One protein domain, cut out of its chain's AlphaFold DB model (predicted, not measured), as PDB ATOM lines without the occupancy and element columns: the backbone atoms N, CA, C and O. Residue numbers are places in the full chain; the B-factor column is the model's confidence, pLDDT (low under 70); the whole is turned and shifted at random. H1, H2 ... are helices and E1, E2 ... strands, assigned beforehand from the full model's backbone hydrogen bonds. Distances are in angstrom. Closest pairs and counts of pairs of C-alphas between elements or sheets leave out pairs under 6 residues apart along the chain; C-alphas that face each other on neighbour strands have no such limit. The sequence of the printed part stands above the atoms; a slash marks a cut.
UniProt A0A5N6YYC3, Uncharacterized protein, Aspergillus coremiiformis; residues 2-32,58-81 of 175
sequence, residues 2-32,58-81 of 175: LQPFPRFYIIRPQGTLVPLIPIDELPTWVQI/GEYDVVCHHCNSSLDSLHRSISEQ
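This is residues 2 to 32 and 58 to 81 of the 175 residues of an uncharacterized protein of Aspergillus coremiiformis (UniProt A0A5N6YYC3). With little regular structure, the model is a small two-stranded hairpin, E1 and E2, with loops that run on from it in a body spanning 33 by 27 by 13 A, and a long arm, residues 63 to 81, which sticks out from this body and holds the helix H1 near its far end. The arm stands free and makes much of the length. The 55 printed residues hold two named strands and then one named helix, E1, E2, H1, a mixed class with 18 residues in named elements. The whole is extended, with a radius of gyration of the C-alphas of 17.6 A and spans of 53 by 27 by 25 A.

E1, residues 8 to 11, and E2, residues 17 to 20, form an antiparallel hairpin with a tight link, their directions at 141 degrees. C-alphas 9 and 19 face each other at 4.0 A. N 10 and O 18, at 2.9 A, and N 20 and O 8, at 2.8 A, are within hydrogen-bond range. H1, residues 71 to 80, is apart from E1, with no C-alphas within 8 A. In H1 every O i to N i+4 pair is within hydrogen-bond range.

E1 begins at C-alpha 8 (18.910, 23.096, 47.265) and measures 10.4 A; E2 measures 9.6 A. H1 measures 14.5 A and ends at C-alpha 80 (58.266, 32.110, 20.130).

The C-alphas farthest apart, of Pro 13 and Gln 81, are 54.9 A apart. Residues 33 to 57 are not printed, and C-alphas 32 and 58 are 18.7 A apart across this cut, which lies in the link from E2 to H1. Residue 2 and residues 68 to 81 have pLDDT under 70.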
ATOM      1  N   LEU A   2      30.417  35.139  54.428       69.00
ATOM      2  CA  LEU A   2      30.152  33.747  54.035       69.00
ATOM      3  C   LEU A   2      30.147  33.665  52.503       69.00
ATOM      4  O   LEU A   2      29.534  34.511  51.857       69.00
ATOM      5  N   GLN A   3      30.823  32.667  51.939       71.62
ATOM      6  CA  GLN A   3      30.730  32.359  50.514       71.62
ATOM      7  C   GLN A   3      29.311  31.847  50.202       71.62
ATOM      8  O   GLN A   3      28.795  31.034  50.978       71.62
ATOM      9  N   PRO A   4      28.662  32.298  49.113       76.19
ATOM     10  CA  PRO A   4      27.371  31.752  48.705       76.19
ATOM     11  C   PRO A   4      27.507  30.254  48.392       76.19
ATOM     12  O   PRO A   4      28.447  29.834  47.719       76.19
ATOM     13  N   PHE A   5      26.575  29.446  48.901       85.38
ATOM     14  CA  PHE A   5      26.530  27.997  48.689       85.38
ATOM     15  C   PHE A   5      25.131  27.586  48.210       85.38
ATOM     16  O   PHE A   5      24.153  28.147  48.718       85.38
ATOM     17  N   PRO A   6      25.008  26.611  47.283       89.19
ATOM     18  CA  PRO A   6      23.712  26.164  46.785       89.19
ATOM     19  C   PRO A   6      22.759  25.768  47.913       89.19
ATOM     20  O   PRO A   6      23.093  24.965  48.786       89.19
ATOM     21  N   ARG A   7      21.549  26.330  47.890       85.62
ATOM     22  CA  ARG A   7      20.555  26.112  48.953       85.62
ATOM     23  C   ARG A   7      19.790  24.798  48.808       85.62
ATOM     24  O   ARG A   7      19.256  24.289  49.792       85.62
ATOM     25  N   PHE A   8      19.712  24.269  47.592       88.81
ATOM     26  CA  PHE A   8      18.910  23.096  47.265       88.81
ATOM     27  C   PHE A   8      19.804  21.911  46.932       88.81
ATOM     28  O   PHE A   8      20.911  22.078  46.427       88.81
ATOM     29  N   TYR A   9      19.315  20.706  47.206       92.56
ATOM     30  CA  TYR A   9      19.974  19.466  46.827       92.56
ATOM     31  C   TYR A   9      18.943  18.380  46.528       92.56
ATOM     32  O   TYR A   9      17.795  18.454  46.967       92.56
ATOM     33  N   ILE A  10      19.374  17.347  45.813       92.88
ATOM     34  CA  ILE A  10      18.653  16.078  45.675       92.88
ATOM     35  C   ILE A  10      19.426  14.964  46.362       92.88
ATOM     36  O   ILE A  10      20.646  15.037  46.510       92.88
ATOM     37  N   ILE A  11      18.711  13.912  46.744       94.62
ATOM     38  CA  ILE A  11      19.300  12.689  47.287       94.62
ATOM     39  C   ILE A  11      19.275  11.635  46.182       94.62
ATOM     40  O   ILE A  11      18.214  11.318  45.640       94.62
ATOM     41  N   ARG A  12      20.442  11.108  45.810       94.69
ATOM     42  CA  ARG A  12      20.547  10.000  44.847       94.69
ATOM     43  C   ARG A  12      20.282   8.651  45.533       94.69
ATOM     44  O   ARG A  12      20.374   8.583  46.756       94.69
ATOM     45  N   PRO A  13      20.005   7.564  44.787       96.75
ATOM     46  CA  PRO A  13      19.745   6.245  45.380       96.75
ATOM     47  C   PRO A  13      20.839   5.742  46.337       96.75
ATOM     48  O   PRO A  13      20.561   4.951  47.227       96.75
ATOM     49  N   GLN A  14      22.073   6.227  46.183       95.81
ATOM     50  CA  GLN A  14      23.213   5.907  47.045       95.81
ATOM     51  C   GLN A  14      23.256   6.735  48.347       95.81
ATOM     52  O   GLN A  14      24.189   6.595  49.130       95.81
ATOM     53  N   GLY A  15      22.293   7.634  48.574       94.75
ATOM     54  CA  GLY A  15      22.257   8.550  49.718       94.75
ATOM     55  C   GLY A  15      23.096   9.822  49.547       94.75
ATOM     56  O   GLY A  15      23.098  10.677  50.427       94.75
ATOM     57  N   THR A  16      23.797   9.984  48.421       96.81
ATOM     58  CA  THR A  16      24.612  11.176  48.148       96.81
ATOM     59  C   THR A  16      23.736  12.411  47.950       96.81
ATOM     60  O   THR A  16      22.803  12.390  47.142       96.81
ATOM     61  N   LEU A  17      24.083  13.492  48.651       95.25
ATOM     62  CA  LEU A  17      23.494  14.812  48.453       95.25
ATOM     63  C   LEU A  17      24.164  15.494  47.260       95.25
ATOM     64  O   LEU A  17      25.385  15.639  47.233       95.25
ATOM     65  N   VAL A  18      23.369  15.915  46.283       94.62
ATOM     66  CA  VAL A  18      23.856  16.608  45.085       94.62
ATOM     67  C   VAL A  18      23.228  17.995  45.040       94.62
ATOM     68  O   VAL A  18      22.000  18.067  44.970       94.62
ATOM     69  N   PRO A  19      24.017  19.081  45.084       92.50
ATOM     70  CA  PRO A  19      23.476  20.431  45.049       92.50
ATOM     71  C   PRO A  19      22.754  20.710  43.728       92.50
ATOM     72  O   PRO A  19      23.162  20.242  42.663       92.50
ATOM     73  N   LEU A  20      21.687  21.497  43.811       91.19
ATOM     74  CA  LEU A  20      20.966  22.060  42.680       91.19
ATOM     75  C   LEU A  20      21.181  23.570  42.659       91.19
ATOM     76  O   LEU A  20      21.003  24.241  43.678       91.19
ATOM     77  N   ILE A  21      21.524  24.086  41.484       90.56
ATOM     78  CA  ILE A  21      21.699  25.512  41.230       90.56
ATOM     79  C   ILE A  21      20.610  25.935  40.236       90.56
ATOM     80  O   ILE A  21      20.558  25.365  39.141       90.56
ATOM     81  N   PRO A  22      19.718  26.871  40.604       89.38
ATOM     82  CA  PRO A  22      18.794  27.488  39.660       89.38
ATOM     83  C   PRO A  22      19.556  28.128  38.495       89.38
ATOM     84  O   PRO A  22      20.604  28.742  38.688       89.38
ATOM     85  N   ILE A  23      19.043  27.976  37.275       87.06
ATOM     86  CA  ILE A  23      19.749  28.429  36.070       87.06
ATOM     87  C   ILE A  23      19.930  29.953  36.020       87.06
ATOM     88  O   ILE A  23      20.918  30.435  35.482       87.06
ATOM     89  N   ASP A  24      19.014  30.709  36.622       87.44
ATOM     90  CA  ASP A  24      19.065  32.169  36.736       87.44
ATOM     91  C   ASP A  24      20.101  32.671  37.763       87.44
ATOM     92  O   ASP A  24      20.426  33.863  37.805       87.44
ATOM     93  N   GLU A  25      20.651  31.779  38.592       89.88
ATOM     94  CA  GLU A  25      21.782  32.077  39.481       89.88
ATOM     95  C   GLU A  25      23.141  31.892  38.775       89.88
ATOM     96  O   GLU A  25      24.176  32.261  39.334       89.88
ATOM     97  N   LEU A  26      23.154  31.358  37.546       88.31
ATOM     98  CA  LEU A  26      24.362  31.220  36.732       88.31
ATOM     99  C   LEU A  26      24.612  32.458  35.855       88.31
ATOM    100  O   LEU A  26      23.676  33.186  35.513       88.31
ATOM    101  N   PRO A  27      25.867  32.696  35.435       88.12
ATOM    102  CA  PRO A  27      26.183  33.785  34.524       88.12
ATOM    103  C   PRO A  27      25.520  33.598  33.154       88.12
ATOM    104  O   PRO A  27      25.487  32.496  32.612       88.12
ATOM    105  N   THR A  28      25.075  34.694  32.534       85.50
ATOM    106  CA  THR A  28      24.330  34.681  31.256       85.50
ATOM    107  C   THR A  28      25.125  34.170  30.053       85.50
ATOM    108  O   THR A  28      24.541  33.835  29.028       85.50
ATOM    109  N   TRP A  29      26.454  34.111  30.160       86.88
ATOM    110  CA  TRP A  29      27.337  33.552  29.135       86.88
ATOM    111  C   TRP A  29      27.444  32.021  29.203       86.88
ATOM    112  O   TRP A  29      28.016  31.408  28.301       86.88
ATOM    113  N   VAL A  30      26.910  31.387  30.253       86.75
ATOM    114  CA  VAL A  30      26.871  29.929  30.379       86.75
ATOM    115  C   VAL A  30      25.635  29.400  29.664       86.75
ATOM    116  O   VAL A  30      24.507  29.665  30.069       86.75
ATOM    117  N   GLN A  31      25.847  28.580  28.639       84.44
ATOM    118  CA  GLN A  31      24.781  27.814  28.007       84.44
ATOM    119  C   GLN A  31      24.843  26.361  28.487       84.44
ATOM    120  O   GLN A  31      25.842  25.670  28.286       84.44
ATOM    121  N   ILE A  32      23.770  25.886  29.121       85.38
ATOM    122  CA  ILE A  32      23.636  24.472  29.481       85.38
ATOM    123  C   ILE A  32      22.930  23.753  28.334       85.38
ATOM    124  O   ILE A  32      21.785  24.064  28.017       85.38
ATOM    125  N   GLY A  58      21.821  34.423  45.392       77.94
ATOM    126  CA  GLY A  58      23.142  34.888  44.997       77.94
ATOM    127  C   GLY A  58      23.431  34.609  43.530       77.94
ATOM    128  O   GLY A  58      22.624  34.009  42.825       77.94
ATOM    129  N   GLU A  59      24.594  35.067  43.088       84.44
ATOM    130  CA  GLU A  59      25.158  34.744  41.780       84.44
ATOM    131  C   GLU A  59      26.358  33.828  42.010       84.44
ATOM    132  O   GLU A  59      27.134  34.050  42.948       84.44
ATOM    133  N   TYR A  60      26.493  32.787  41.192       85.75
ATOM    134  CA  TYR A  60      27.654  31.903  41.249       85.75
ATOM    135  C   TYR A  60      28.588  32.173  40.080       85.75
ATOM    136  O   TYR A  60      28.154  32.319  38.940       85.75
ATOM    137  N   ASP A  61      29.887  32.133  40.357       85.06
ATOM    138  CA  ASP A  61      30.904  32.086  39.319       85.06
ATOM    139  C   ASP A  61      31.107  30.649  38.838       85.06
ATOM    140  O   ASP A  61      31.151  29.700  39.627       85.06
ATOM    141  N   VAL A  62      31.284  30.489  37.527       85.12
ATOM    142  CA  VAL A  62      31.622  29.200  36.924       85.12
ATOM    143  C   VAL A  62      33.102  29.194  36.567       85.12
ATOM    144  O   VAL A  62      33.551  29.922  35.684       85.12
ATOM    145  N   VAL A  63      33.863  28.335  37.244       87.31
ATOM    146  CA  VAL A  63      35.289  28.126  36.980       87.31
ATOM    147  C   VAL A  63      35.462  26.828  36.201       87.31
ATOM    148  O   VAL A  63      35.203  25.740  36.711       87.31
ATOM    149  N   CYS A  64      35.924  26.932  34.955       85.25
ATOM    150  CA  CYS A  64      36.259  25.763  34.150       85.25
ATOM    151  C   CYS A  64      37.761  25.464  34.226       85.25
ATOM    152  O   CYS A  64      38.568  26.122  33.572       85.25
ATOM    153  N   HIS A  65      38.141  24.423  34.967       84.19
ATOM    154  CA  HIS A  65      39.549  24.028  35.117       84.19
ATOM    155  C   HIS A  65      40.189  23.463  33.836       84.19
ATOM    156  O   HIS A  65      41.410  23.450  33.722       84.19
ATOM    157  N   HIS A  66      39.388  23.019  32.861       82.31
ATOM    158  CA  HIS A  66      39.888  22.366  31.644       82.31
ATOM    159  C   HIS A  66      39.744  23.200  30.367       82.31
ATOM    160  O   HIS A  66      40.403  22.893  29.376       82.31
ATOM    161  N   CYS A  67      38.961  24.283  30.389       73.94
ATOM    162  CA  CYS A  67      38.689  25.100  29.204       73.94
ATOM    163  C   CYS A  67      39.910  25.907  28.728       73.94
ATOM    164  O   CYS A  67      39.949  26.312  27.573       73.94
ATOM    165  N   ASN A  68      40.911  26.122  29.593       59.25
ATOM    166  CA  ASN A  68      42.084  26.950  29.291       59.25
ATOM    167  C   ASN A  68      43.374  26.149  29.016       59.25
ATOM    168  O   ASN A  68      44.401  26.728  28.683       59.25
ATOM    169  N   SER A  69      43.344  24.816  29.141       56.66
ATOM    170  CA  SER A  69      44.561  23.986  29.054       56.66
ATOM    171  C   SER A  69      45.221  23.966  27.665       56.66
ATOM    172  O   SER A  69      46.403  23.653  27.547       56.66
ATOM    173  N   SER A  70      44.491  24.349  26.615       54.81
ATOM    174  CA  SER A  70      44.988  24.450  25.239       54.81
ATOM    175  C   SER A  70      45.395  25.871  24.823       54.81
ATOM    176  O   SER A  70      46.188  26.014  23.891       54.81
ATOM    177  N   LEU A  71      44.934  26.925  25.509       55.59
ATOM    178  CA  LEU A  71      45.239  28.317  25.138       55.59
ATOM    179  C   LEU A  71      46.656  28.752  25.536       55.59
ATOM    180  O   LEU A  71      47.280  29.516  24.797       55.59
ATOM    181  N   ASP A  72      47.208  28.205  26.624       53.50
ATOM    182  CA  ASP A  72      48.607  28.459  27.013       53.50
ATOM    183  C   ASP A  72      49.598  27.952  25.954       53.50
ATOM    184  O   ASP A  72      50.612  28.597  25.681       53.50
ATOM    185  N   SER A  73      49.290  26.831  25.289       54.12
ATOM    186  CA  SER A  73      50.129  26.318  24.200       54.12
ATOM    187  C   SER A  73      50.105  27.227  22.965       54.12
ATOM    188  O   SER A  73      51.145  27.436  22.341       54.12
ATOM    189  N   LEU A  74      48.952  27.838  22.667       55.44
ATOM    190  CA  LEU A  74      48.776  28.709  21.506       55.44
ATOM    191  C   LEU A  74      49.479  30.062  21.699       55.44
ATOM    192  O   LEU A  74      50.171  30.540  20.797       55.44
ATOM    193  N   HIS A  75      49.365  30.656  22.893       53.09
ATOM    194  CA  HIS A  75      50.073  31.896  23.225       53.09
ATOM    195  C   HIS A  75      51.598  31.709  23.224       53.09
ATOM    196  O   HIS A  75      52.317  32.593  22.751       53.09
ATOM    197  N   ARG A  76      52.099  30.543  23.658       52.84
ATOM    198  CA  ARG A  76      53.538  30.231  23.634       52.84
ATOM    199  C   ARG A  76      54.095  30.151  22.208       52.84
ATOM    200  O   ARG A  76      55.166  30.690  21.951       52.84
ATOM    201  N   SER A  77      53.341  29.593  21.261       52.22
ATOM    202  CA  SER A  77      53.754  29.532  19.848       52.22
ATOM    203  C   SER A  77      53.780  30.885  19.126       52.22
ATOM    204  O   SER A  77      54.566  31.055  18.197       52.22
ATOM    205  N   ILE A  78      52.968  31.864  19.546       51.22
ATOM    206  CA  ILE A  78      52.939  33.196  18.913       51.22
ATOM    207  C   ILE A  78      54.067  34.087  19.455       51.22
ATOM    208  O   ILE A  78      54.651  34.869  18.708       51.22
ATOM    209  N   SER A  79      54.442  33.943  20.731       54.88
ATOM    210  CA  SER A  79      55.597  34.664  21.286       54.88
ATOM    211  C   SER A  79      56.947  34.084  20.839       54.88
ATOM    212  O   SER A  79      57.909  34.839  20.692       54.88
ATOM    213  N   GLU A  80      57.026  32.779  20.559       50.75
ATOM    214  CA  GLU A  80      58.266  32.110  20.130       50.75
ATOM    215  C   GLU A  80      58.582  32.258  18.623       50.75
ATOM    216  O   GLU A  80      59.706  31.981  18.213       50.75
ATOM    217  N   GLN A  81      57.658  32.764  17.790       49.03
ATOM    218  CA  GLN A  81      57.892  32.966  16.345       49.03
ATOM    219  C   GLN A  81      58.599  34.281  15.965       49.03
ATOM    220  O   GLN A  81      58.858  34.520  14.788       49.03
TER     221      GLN A  81